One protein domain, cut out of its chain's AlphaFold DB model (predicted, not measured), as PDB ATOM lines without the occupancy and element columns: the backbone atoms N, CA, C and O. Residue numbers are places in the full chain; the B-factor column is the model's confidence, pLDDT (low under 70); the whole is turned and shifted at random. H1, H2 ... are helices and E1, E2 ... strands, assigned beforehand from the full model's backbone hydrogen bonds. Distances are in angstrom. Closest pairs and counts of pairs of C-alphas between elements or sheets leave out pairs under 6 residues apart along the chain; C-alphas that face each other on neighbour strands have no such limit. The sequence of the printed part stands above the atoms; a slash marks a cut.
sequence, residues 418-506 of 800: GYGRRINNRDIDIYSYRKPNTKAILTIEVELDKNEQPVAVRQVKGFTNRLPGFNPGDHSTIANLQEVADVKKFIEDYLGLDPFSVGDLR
ATOM      1  N   GLY A 418       7.397  18.436 -15.155       47.66
ATOM      2  CA  GLY A 418       7.435  19.020 -13.816       47.66
ATOM      3  C   GLY A 418       8.172  20.365 -13.819       47.66
ATOM      4  O   GLY A 418       8.849  20.721 -14.786       47.66
ATOM      5  N   TYR A 419       8.027  21.129 -12.738       50.38
ATOM      6  CA  TYR A 419       8.696  22.415 -12.545       50.38
ATOM      7  C   TYR A 419       9.108  22.552 -11.080       50.38
ATOM      8  O   TYR A 419       8.221  22.684 -10.239       50.38
ATOM      9  N   GLY A 420      10.419  22.504 -10.824       50.88
ATOM     10  CA  GLY A 420      11.052  22.818  -9.540       50.88
ATOM     11  C   GLY A 420      11.422  24.298  -9.438       50.88
ATOM     12  O   GLY A 420      11.730  24.931 -10.455       50.88
ATOM     13  N   ARG A 421      11.385  24.859  -8.224       55.00
ATOM     14  CA  ARG A 421      11.826  26.232  -7.938       55.00
ATOM     15  C   ARG A 421      12.116  26.439  -6.444       55.00
ATOM     16  O   ARG A 421      11.184  26.738  -5.700       55.00
ATOM     17  N   ARG A 422      13.400  26.461  -6.075       51.38
ATOM     18  CA  ARG A 422      13.898  27.035  -4.812       51.38
ATOM     19  C   ARG A 422      13.505  28.522  -4.720       51.38
ATOM     20  O   ARG A 422      13.621  29.259  -5.709       51.38
ATOM     21  N   ILE A 423      13.006  28.976  -3.570       57.56
ATOM     22  CA  ILE A 423      12.594  30.375  -3.329       57.56
ATOM     23  C   ILE A 423      13.470  30.975  -2.224       57.56
ATOM     24  O   ILE A 423      13.559  30.419  -1.144       57.56
ATOM     25  N   ASN A 424      14.116  32.115  -2.489       39.78
ATOM     26  CA  ASN A 424      15.142  32.682  -1.603       39.78
ATOM     27  C   ASN A 424      14.702  32.841  -0.129       39.78
ATOM     28  O   ASN A 424      13.568  33.222   0.160       39.78
ATOM     29  N   ASN A 425      15.672  32.653   0.774       51.88
ATOM     30  CA  ASN A 425      15.593  32.744   2.241       51.88
ATOM     31  C   ASN A 425      14.796  31.654   2.984       51.88
ATOM     32  O   ASN A 425      14.739  31.715   4.210       51.88
ATOM     33  N   ARG A 426      14.275  30.630   2.299       52.75
ATOM     34  CA  ARG A 426      13.972  29.318   2.901       52.75
ATOM     35  C   ARG A 426      14.327  28.220   1.909       52.75
ATOM     36  O   ARG A 426      14.116  28.396   0.712       52.75
ATOM     37  N   ASP A 427      14.828  27.088   2.375       75.88
ATOM     38  CA  ASP A 427      15.175  25.964   1.502       75.88
ATOM     39  C   ASP A 427      13.926  25.146   1.151       75.88
ATOM     40  O   ASP A 427      13.767  23.996   1.538       75.88
ATOM     41  N   ILE A 428      12.999  25.792   0.437       79.38
ATOM     42  CA  ILE A 428      11.732  25.210  -0.006       79.38
ATOM     43  C   ILE A 428      11.813  24.881  -1.494       79.38
ATOM     44  O   ILE A 428      11.947  25.791  -2.319       79.38
ATOM     45  N   ASP A 429      11.647  23.604  -1.829       78.81
ATOM     46  CA  ASP A 429      11.443  23.134  -3.198       78.81
ATOM     47  C   ASP A 429       9.963  22.842  -3.482       78.81
ATOM     48  O   ASP A 429       9.184  22.441  -2.617       78.81
ATOM     49  N   ILE A 430       9.550  23.086  -4.727       79.94
ATOM     50  CA  ILE A 430       8.145  23.014  -5.148       79.94
ATOM     51  C   ILE A 430       8.002  22.016  -6.288       79.94
ATOM     52  O   ILE A 430       8.523  22.242  -7.376       79.94
ATOM     53  N   TYR A 431       7.213  20.964  -6.088       79.44
ATOM     54  CA  TYR A 431       6.950  19.926  -7.084       79.44
ATOM     55  C   TYR A 431       5.513  20.057  -7.602       79.44
ATOM     56  O   TYR A 431       4.558  20.042  -6.828       79.44
ATOM     57  N   SER A 432       5.317  20.207  -8.920       75.56
ATOM     58  CA  SER A 432       3.996  20.490  -9.521       75.56
ATOM     59  C   SER A 432       3.695  19.586 -10.724       75.56
ATOM     60  O   SER A 432       4.307  19.737 -11.781       75.56
ATOM     61  N   TYR A 433       2.712  18.685 -10.592       76.12
ATOM     62  CA  TYR A 433       2.270  17.778 -11.662       76.12
ATOM     63  C   TYR A 433       1.100  18.356 -12.474       76.12
ATOM     64  O   TYR A 433       0.124  18.873 -11.920       76.12
ATOM     65  N   ARG A 434       1.182  18.266 -13.809       71.94
ATOM     66  CA  ARG A 434       0.254  18.884 -14.775       71.94
ATOM     67  C   ARG A 434      -0.009  17.945 -15.955       71.94
ATOM     68  O   ARG A 434       0.938  17.489 -16.590       71.94
ATOM     69  N   LYS A 435      -1.282  17.738 -16.322       69.12
ATOM     70  CA  LYS A 435      -1.628  17.232 -17.664       69.12
ATOM     71  C   LYS A 435      -1.420  18.375 -18.693       69.12
ATOM     72  O   LYS A 435      -1.458  19.553 -18.318       69.12
ATOM     73  N   PRO A 436      -1.127  18.083 -19.976       58.84
ATOM     74  CA  PRO A 436      -0.794  19.120 -20.958       58.84
ATOM     75  C   PRO A 436      -1.901  20.175 -21.093       58.84
ATOM     76  O   PRO A 436      -3.076  19.839 -21.214       58.84
ATOM     77  N   ASN A 437      -1.523  21.456 -21.080       60.50
ATOM     78  CA  ASN A 437      -2.431  22.611 -21.145       60.50
ATOM     79  C   ASN A 437      -3.482  22.716 -20.010       60.50
ATOM     80  O   ASN A 437      -4.394  23.538 -20.110       60.50
ATOM     81  N   THR A 438      -3.360  21.954 -18.911       65.44
ATOM     82  CA  THR A 438      -4.265  22.055 -17.749       65.44
ATOM     83  C   THR A 438      -3.673  22.873 -16.595       65.44
ATOM     84  O   THR A 438      -2.494  23.232 -16.569       65.44
ATOM     85  N   LYS A 439      -4.503  23.148 -15.579       73.31
ATOM     86  CA  LYS A 439      -4.015  23.521 -14.240       73.31
ATOM     87  C   LYS A 439      -3.225  22.348 -13.634       73.31
ATOM     88  O   LYS A 439      -3.408  21.204 -14.052       73.31
ATOM     89  N   ALA A 440      -2.377  22.633 -12.644       71.00
ATOM     90  CA  ALA A 440      -1.740  21.587 -11.847       71.00
ATOM     91  C   ALA A 440      -2.791  20.739 -11.120       71.00
ATOM     92  O   ALA A 440      -3.767  21.286 -10.600       71.00
ATOM     93  N   ILE A 441      -2.569  19.426 -11.133       76.38
ATOM     94  CA  ILE A 441      -3.413  18.400 -10.510       76.38
ATOM     95  C   ILE A 441      -2.963  18.206  -9.061       76.38
ATOM     96  O   ILE A 441      -3.783  18.262  -8.152       76.38
ATOM     97  N   LEU A 442      -1.648  18.083  -8.869       81.81
ATOM     98  CA  LEU A 442      -0.976  18.008  -7.578       81.81
ATOM     99  C   LEU A 442       0.103  19.099  -7.521       81.81
ATOM    100  O   LEU A 442       0.765  19.387  -8.524       81.81
ATOM    101  N   THR A 443       0.266  19.763  -6.382       83.94
ATOM    102  CA  THR A 443       1.440  20.595  -6.083       83.94
ATOM    103  C   THR A 443       1.789  20.462  -4.609       83.94
ATOM    104  O   THR A 443       0.897  20.575  -3.767       83.94
ATOM    105  N   ILE A 444       3.068  20.217  -4.345       88.75
ATOM    106  CA  ILE A 444       3.657  19.977  -3.031       88.75
ATOM    107  C   ILE A 444       4.779  21.004  -2.832       88.75
ATOM    108  O   ILE A 444       5.587  21.206  -3.740       88.75
ATOM    109  N   GLU A 445       4.803  21.652  -1.673       89.88
ATOM    110  CA  GLU A 445       5.948  22.389  -1.125       89.88
ATOM    111  C   GLU A 445       6.688  21.438  -0.168       89.88
ATOM    112  O   GLU A 445       6.044  20.748   0.622       89.88
ATOM    113  N   VAL A 446       8.014  21.373  -0.261       88.44
ATOM    114  CA  VAL A 446       8.893  20.588   0.618       88.44
ATOM    115  C   VAL A 446       9.903  21.551   1.224       88.44
ATOM    116  O   VAL A 446      10.647  22.179   0.479       88.44
ATOM    117  N   GLU A 447       9.919  21.687   2.547       87.19
ATOM    118  CA  GLU A 447      10.899  22.490   3.283       87.19
ATOM    119  C   GLU A 447      12.042  21.582   3.752       87.19
ATOM    120  O   GLU A 447      11.807  20.524   4.345       87.19
ATOM    121  N   LEU A 448      13.272  21.982   3.438       86.56
ATOM    122  CA  LEU A 448      14.508  21.267   3.736       86.56
ATOM    123  C   LEU A 448      15.259  21.930   4.900       86.56
ATOM    124  O   LEU A 448      15.149  23.136   5.131       86.56
ATOM    125  N   ASP A 449      16.070  21.149   5.607       85.69
ATOM    126  CA  ASP A 449      17.022  21.651   6.593       85.69
ATOM    127  C   ASP A 449      18.361  22.086   5.960       85.69
ATOM    128  O   ASP A 449      18.585  22.026   4.749       85.69
ATOM    129  N   LYS A 450      19.305  22.495   6.817       84.06
ATOM    130  CA  LYS A 450      20.663  22.917   6.424       84.06
ATOM    131  C   LYS A 450      21.530  21.791   5.835       84.06
ATOM    132  O   LYS A 450      22.628  22.077   5.364       84.06
ATOM    133  N   ASN A 451      21.065  20.542   5.883       84.06
ATOM    134  CA  ASN A 451      21.699  19.345   5.329       84.06
ATOM    135  C   ASN A 451      20.918  18.811   4.103       84.06
ATOM    136  O   ASN A 451      21.101  17.659   3.698       84.06
ATOM    137  N   GLU A 452      20.025  19.637   3.543       80.06
ATOM    138  CA  GLU A 452      19.109  19.328   2.438       80.06
ATOM    139  C   GLU A 452      18.194  18.109   2.710       80.06
ATOM    140  O   GLU A 452      17.745  17.438   1.782       80.06
ATOM    141  N   GLN A 453      17.886  17.825   3.985       80.94
ATOM    142  CA  GLN A 453      16.922  16.796   4.395       80.94
ATOM    143  C   GLN A 453      15.511  17.388   4.552       80.94
ATOM    144  O   GLN A 453      15.374  18.462   5.136       80.94
ATOM    145  N   PRO A 454      14.446  16.710   4.091       79.25
ATOM    146  CA  PRO A 454      13.077  17.211   4.199       79.25
ATOM    147  C   PRO A 454      12.588  17.197   5.652       79.25
ATOM    148  O   PRO A 454      12.474  16.140   6.270       79.25
ATOM    149  N   VAL A 455      12.263  18.380   6.176       89.00
ATOM    150  CA  VAL A 455      11.695  18.575   7.522       89.00
ATOM    151  C   VAL A 455      10.196  18.832   7.500       89.00
ATOM    152  O   VAL A 455       9.526  18.548   8.489       89.00
ATOM    153  N   ALA A 456       9.652  19.336   6.388       86.06
ATOM    154  CA  ALA A 456       8.217  19.545   6.260       86.06
ATOM    155  C   ALA A 456       7.705  19.350   4.824       86.06
ATOM    156  O   ALA A 456       8.394  19.668   3.855       86.06
ATOM    157  N   VAL A 457       6.475  18.851   4.676       86.75
ATOM    158  CA  VAL A 457       5.819  18.606   3.381       86.75
ATOM    159  C   VAL A 457       4.386  19.141   3.402       86.75
ATOM    160  O   VAL A 457       3.603  18.828   4.295       86.75
ATOM    161  N   ARG A 458       4.008  19.939   2.399       87.25
ATOM    162  CA  ARG A 458       2.736  20.674   2.369       87.25
ATOM    163  C   ARG A 458       2.019  20.552   1.027       87.25
ATOM    164  O   ARG A 458       2.539  20.969  -0.011       87.25
ATOM    165  N   GLN A 459       0.782  20.049   1.020       86.56
ATOM    166  CA  GLN A 459      -0.008  19.924  -0.211       86.56
ATOM    167  C   GLN A 459      -0.693  21.250  -0.604       86.56
ATOM    168  O   GLN A 459      -1.881  21.469  -0.377       86.56
ATOM    169  N   VAL A 460       0.042  22.122  -1.300       81.44
ATOM    170  CA  VAL A 460      -0.446  23.409  -1.847       81.44
ATOM    171  C   VAL A 460      -1.649  23.247  -2.787       81.44
ATOM    172  O   VAL A 460      -2.454  24.167  -2.971       81.44
ATOM    173  N   LYS A 461      -1.755  22.104  -3.482       76.88
ATOM    174  CA  LYS A 461      -2.825  21.876  -4.460       76.88
ATOM    175  C   LYS A 461      -3.136  20.401  -4.685       76.88
ATOM    176  O   LYS A 461      -2.232  19.614  -4.935       76.88
ATOM    177  N   GLY A 462      -4.428  20.079  -4.732       62.88
ATOM    178  CA  GLY A 462      -4.934  18.772  -5.170       62.88
ATOM    179  C   GLY A 462      -6.134  18.288  -4.362       62.88
ATOM    180  O   GLY A 462      -6.156  17.147  -3.939       62.88
ATOM    181  N   PHE A 463      -7.132  19.145  -4.124       52.72
ATOM    182  CA  PHE A 463      -8.195  18.898  -3.132       52.72
ATOM    183  C   PHE A 463      -9.021  17.611  -3.366       52.72
ATOM    184  O   PHE A 463      -9.563  17.061  -2.415       52.72
ATOM    185  N   THR A 464      -9.101  17.120  -4.611       52.00
ATOM    186  CA  THR A 464      -9.755  15.847  -4.994       52.00
ATOM    187  C   THR A 464      -8.828  14.628  -4.941       52.00
ATOM    188  O   THR A 464      -9.290  13.499  -5.055       52.00
ATOM    189  N   ASN A 465      -7.521  14.855  -4.832       62.19
ATOM    190  CA  ASN A 465      -6.443  13.873  -4.912       62.19
ATOM    191  C   ASN A 465      -5.459  14.178  -3.771       62.19
ATOM    192  O   ASN A 465      -4.333  14.632  -3.998       62.19
ATOM    193  N   ARG A 466      -5.945  14.026  -2.537       70.88
ATOM    194  CA  ARG A 466      -5.145  14.192  -1.319       70.88
ATOM    195  C   ARG A 466      -4.154  13.039  -1.189       70.88
ATOM    196  O   ARG A 466      -4.482  11.911  -1.553       70.88
ATOM    197  N   LEU A 467      -2.957  13.329  -0.691       73.75
ATOM    198  CA  LEU A 467      -2.051  12.284  -0.211       73.75
ATOM    199  C   LEU A 467      -2.493  11.839   1.200       73.75
ATOM    200  O   LEU A 467      -3.174  12.613   1.884       73.75
ATOM    201  N   PRO A 468      -2.121  10.628   1.656       68.56
ATOM    202  CA  PRO A 468      -2.245  10.259   3.065       68.56
ATOM    203  C   PRO A 468      -1.605  11.324   3.976       68.56
ATOM    204  O   PRO A 468      -0.610  11.939   3.597       68.56
ATOM    205  N   GLY A 469      -2.203  11.571   5.145       69.94
ATOM    206  CA  GLY A 469      -1.751  12.580   6.117       69.94
ATOM    207  C   GLY A 469      -2.343  13.994   5.962       69.94
ATOM    208  O   GLY A 469      -2.272  14.778   6.902       69.94
ATOM    209  N   PHE A 470      -2.982  14.345   4.836       76.19
ATOM    210  CA  PHE A 470      -3.526  15.701   4.625       76.19
ATOM    211  C   PHE A 470      -5.035  15.801   4.916       76.19
ATOM    212  O   PHE A 470      -5.871  15.582   4.027       76.19
ATOM    213  N   ASN A 471      -5.385  16.192   6.145       64.88
ATOM    214  CA  ASN A 471      -6.768  16.307   6.635       64.88
ATOM    215  C   ASN A 471      -7.606  17.407   5.937       64.88
ATOM    216  O   ASN A 471      -7.061  18.406   5.452       64.88
ATOM    217  N   PRO A 472      -8.942  17.237   5.825       46.03
ATOM    218  CA  PRO A 472      -9.843  18.259   5.290       46.03
ATOM    219  C   PRO A 472      -9.931  19.490   6.211       46.03
ATOM    220  O   PRO A 472      -9.677  19.404   7.404       46.03
ATOM    221  N   GLY A 473     -10.279  20.647   5.639       49.56
ATOM    222  CA  GLY A 473     -10.295  21.938   6.344       49.56
ATOM    223  C   GLY A 473      -8.931  22.635   6.358       49.56
ATOM    224  O   GLY A 473      -8.810  23.736   5.827       49.56
ATOM    225  N   ASP A 474      -7.904  21.968   6.882       55.41
ATOM    226  CA  ASP A 474      -6.584  22.568   7.110       55.41
ATOM    227  C   ASP A 474      -5.698  22.686   5.842       55.41
ATOM    228  O   ASP A 474      -5.773  21.891   4.897       55.41
ATOM    229  N   HIS A 475      -4.797  23.671   5.852       53.06
ATOM    230  CA  HIS A 475      -3.651  23.826   4.951       53.06
ATOM    231  C   HIS A 475      -2.415  23.058   5.462       53.06
ATOM    232  O   HIS A 475      -1.284  23.559   5.360       53.06
ATOM    233  N   SER A 476      -2.657  21.854   5.993       64.81
ATOM    234  CA  SER A 476      -1.725  21.055   6.793       64.81
ATOM    235  C   SER A 476      -0.337  20.972   6.172       64.81
ATOM    236  O   SER A 476      -0.149  20.581   5.016       64.81
ATOM    237  N   THR A 477       0.647  21.356   6.979       77.06
ATOM    238  CA  THR A 477       2.057  21.070   6.735       77.06
ATOM    239  C   THR A 477       2.418  19.882   7.608       77.06
ATOM    240  O   THR A 477       2.397  19.992   8.830       77.06
ATOM    241  N   ILE A 478       2.741  18.753   6.988       80.06
ATOM    242  CA  ILE A 478       3.260  17.582   7.686       80.06
ATOM    243  C   ILE A 478       4.696  17.912   8.093       80.06
ATOM    244  O   ILE A 478       5.572  17.967   7.233       80.06
ATOM    245  N   ALA A 479       4.917  18.183   9.380       79.81
ATOM    246  CA  ALA A 479       6.227  18.505   9.964       79.81
ATOM    247  C   ALA A 479       6.794  17.370  10.844       79.81
ATOM    248  O   ALA A 479       7.909  17.464  11.355       79.81
ATOM    249  N   ASN A 480       6.037  16.285  11.033       85.69
ATOM    250  CA  ASN A 480       6.515  15.078  11.697       85.69
ATOM    251  C   ASN A 480       7.395  14.280  10.722       85.69
ATOM    252  O   ASN A 480       6.916  13.817   9.688       85.69
ATOM    253  N   LEU A 481       8.673  14.082  11.060       74.00
ATOM    254  CA  LEU A 481       9.638  13.373  10.208       74.00
ATOM    255  C   LEU A 481       9.206  11.939   9.853       74.00
ATOM    256  O   LEU A 481       9.541  11.467   8.767       74.00
ATOM    257  N   GLN A 482       8.445  11.260  10.719       77.62
ATOM    258  CA  GLN A 482       7.908   9.932  10.412       77.62
ATOM    259  C   GLN A 482       6.825  10.013   9.327       77.62
ATOM    260  O   GLN A 482       6.896   9.295   8.338       77.62
ATOM    261  N   GLU A 483       5.885  10.952   9.438       77.94
ATOM    262  CA  GLU A 483       4.850  11.174   8.420       77.94
ATOM    263  C   GLU A 483       5.444  11.689   7.095       77.94
ATOM    264  O   GLU A 483       4.988  11.302   6.020       77.94
ATOM    265  N   VAL A 484       6.511  12.502   7.140       73.94
ATOM    266  CA  VAL A 484       7.298  12.882   5.951       73.94
ATOM    267  C   VAL A 484       7.929  11.646   5.296       73.94
ATOM    268  O   VAL A 484       7.884  11.516   4.070       73.94
ATOM    269  N   ALA A 485       8.474  10.714   6.086       76.25
ATOM    270  CA  ALA A 485       9.017   9.451   5.589       76.25
ATOM    271  C   ALA A 485       7.925   8.512   5.040       76.25
ATOM    272  O   ALA A 485       8.146   7.860   4.021       76.25
ATOM    273  N   ASP A 486       6.733   8.489   5.636       78.12
ATOM    274  CA  ASP A 486       5.601   7.690   5.157       78.12
ATOM    275  C   ASP A 486       4.989   8.269   3.869       78.12
ATOM    276  O   ASP A 486       4.650   7.518   2.954       78.12
ATOM    277  N   VAL A 487       4.941   9.600   3.719       73.31
ATOM    278  CA  VAL A 487       4.576  10.267   2.455       73.31
ATOM    279  C   VAL A 487       5.647  10.051   1.379       73.31
ATOM    280  O   VAL A 487       5.295   9.786   0.226       73.31
ATOM    281  N   LYS A 488       6.942  10.099   1.729       77.94
ATOM    282  CA  LYS A 488       8.043   9.724   0.823       77.94
ATOM    283  C   LYS A 488       7.853   8.292   0.328       77.94
ATOM    284  O   LYS A 488       7.798   8.072  -0.880       77.94
ATOM    285  N   LYS A 489       7.678   7.349   1.256       78.62
ATOM    286  CA  LYS A 489       7.492   5.930   0.962       78.62
ATOM    287  C   LYS A 489       6.237   5.674   0.130       78.62
ATOM    288  O   LYS A 489       6.292   4.898  -0.812       78.62
ATOM    289  N   PHE A 490       5.124   6.358   0.403       76.62
ATOM    290  CA  PHE A 490       3.921   6.273  -0.432       76.62
ATOM    291  C   PHE A 490       4.205   6.689  -1.885       76.62
ATOM    292  O   PHE A 490       3.724   6.043  -2.815       76.62
ATOM    293  N   ILE A 491       5.001   7.742  -2.101       72.56
ATOM    294  CA  ILE A 491       5.398   8.186  -3.446       72.56
ATOM    295  C   ILE A 491       6.361   7.176  -4.102       72.56
ATOM    296  O   ILE A 491       6.205   6.881  -5.291       72.56
ATOM    297  N   GLU A 492       7.282   6.587  -3.336       77.62
ATOM    298  CA  GLU A 492       8.178   5.515  -3.793       77.62
ATOM    299  C   GLU A 492       7.397   4.258  -4.211       77.62
ATOM    300  O   GLU A 492       7.527   3.819  -5.355       77.62
ATOM    301  N   ASP A 493       6.524   3.743  -3.342       75.00
ATOM    302  CA  ASP A 493       5.738   2.521  -3.550       75.00
ATOM    303  C   ASP A 493       4.699   2.668  -4.684       75.00
ATOM    304  O   ASP A 493       4.532   1.748  -5.488       75.00
ATOM    305  N   TYR A 494       3.999   3.811  -4.794       62.28
ATOM    306  CA  TYR A 494       2.930   3.995  -5.794       62.28
ATOM    307  C   TYR A 494       3.377   4.592  -7.133       62.28
ATOM    308  O   TYR A 494       2.714   4.344  -8.146       62.28
ATOM    309  N   LEU A 495       4.445   5.400  -7.174       65.38
ATOM    310  CA  LEU A 495       4.919   6.038  -8.413       65.38
ATOM    311  C   LEU A 495       6.282   5.516  -8.895       65.38
ATOM    312  O   LEU A 495       6.705   5.895  -9.990       65.38
ATOM    313  N   GLY A 496       6.960   4.653  -8.129       69.88
ATOM    314  CA  GLY A 496       8.298   4.152  -8.460       69.88
ATOM    315  C   GLY A 496       9.363   5.252  -8.419       69.88
ATOM    316  O   GLY A 496      10.275   5.264  -9.248       69.88
ATOM    317  N   LEU A 497       9.193   6.225  -7.520       64.31
ATOM    318  CA  LEU A 497       9.948   7.476  -7.475       64.31
ATOM    319  C   LEU A 497      10.333   7.837  -6.045       64.31
ATOM    320  O   LEU A 497       9.456   8.118  -5.240       64.31
ATOM    321  N   ASP A 498      11.627   7.982  -5.775       71.12
ATOM    322  CA  ASP A 498      12.060   8.817  -4.656       71.12
ATOM    323  C   ASP A 498      11.731  10.287  -4.990       71.12
ATOM    324  O   ASP A 498      12.280  10.820  -5.962       71.12
ATOM    325  N   PRO A 499      10.844  10.967  -4.237       59.69
ATOM    326  CA  PRO A 499      10.493  12.358  -4.518       59.69
ATOM    327  C   PRO A 499      11.669  13.332  -4.365       59.69
ATOM    328  O   PRO A 499      11.609  14.426  -4.929       59.69
ATOM    329  N   PHE A 500      12.726  12.963  -3.631       62.94
ATOM    330  CA  PHE A 500      13.785  13.888  -3.220       62.94
ATOM    331  C   PHE A 500      15.087  13.764  -4.029       62.94
ATOM    332  O   PHE A 500      15.842  14.728  -4.093       62.94
ATOM    333  N   SER A 501      15.340  12.646  -4.723       54.03
ATOM    334  CA  SER A 501      16.538  12.483  -5.579       54.03
ATOM    335  C   SER A 501      16.311  12.740  -7.079       54.03
ATOM    336  O   SER A 501      17.262  12.710  -7.867       54.03
ATOM    337  N   VAL A 502      15.076  13.022  -7.516       49.09
ATOM    338  CA  VAL A 502      14.723  13.093  -8.946       49.09
ATOM    339  C   VAL A 502      14.589  14.531  -9.464       49.09
ATOM    340  O   VAL A 502      13.525  15.147  -9.416       49.09
ATOM    341  N   GLY A 503      15.660  15.030 -10.090       46.69
ATOM    342  CA  GLY A 503      15.688  16.339 -10.763       46.69
ATOM    343  C   GLY A 503      14.816  16.465 -12.029       46.69
ATOM    344  O   GLY A 503      14.606  17.576 -12.516       46.69
ATOM    345  N   ASP A 504      14.285  15.362 -12.574       48.62
ATOM    346  CA  ASP A 504      13.289  15.390 -13.656       48.62
ATOM    347  C   ASP A 504      12.341  14.177 -13.615       48.62
ATOM    348  O   ASP A 504      12.654  13.097 -14.112       48.62
ATOM    349  N   LEU A 505      11.132  14.369 -13.076       47.75
ATOM    350  CA  LEU A 505      10.112  13.321 -12.867       47.75
ATOM    351  C   LEU A 505       9.523  12.727 -14.175       47.75
ATOM    352  O   LEU A 505       8.649  11.858 -14.142       47.75
ATOM    353  N   ARG A 506       9.971  13.200 -15.347       50.03
ATOM    354  CA  ARG A 506       9.442  12.853 -16.681       50.03
ATOM    355  C   ARG A 506       9.362  11.349 -16.981       50.03
ATOM    356  O   ARG A 506       8.329  10.943 -17.515       50.03
TER     357      ARG A 506
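AT A GLANCE: This is residues 418 to 506 of the 800 residues of an uncharacterized protein of Candidatus Woesebacteria bacterium (UniProt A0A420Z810). A three-stranded antiparallel meander, E1 - E2 - E3, each strand the neighbour of the one before, has helix H1 slantwise over one face. The printed part has 89 residues, under half in the three named strands and the one named helix after them: class mixed. It is compact, radius of gyration of the C-alphas 12.6 A, spanning 36 by 28 by 27 A.

HOW THE PARTS SIT: Start at inner strand E2, residues 440 to 448, in hairpins with E1, residues 428 to 434, and E3, residues 454 to 461. N 431 and O 444, and N 445 and O 458, are within hydrogen-bond range, each 2.9 A. H1, residues 481 to 495, is on the sheet; Leu 481 and Val 455 of E3 are the closest C-alphas, 6.2 A. Every O i to N i+4 pair in H1 is within range.

IN THESE COORDINATES: Find E1 running 19.7 A from C-alpha 428, (11.732, 25.210, -0.006). E2 is 22.5 A, E3 18.7 A and H1 20.6 A, ending at C-alpha 495, (4.919, 6.038, -8.413).

THE WHOLE: The printed part has no cut, a long E3 to H1 link, and 37 residues under pLDDT 70.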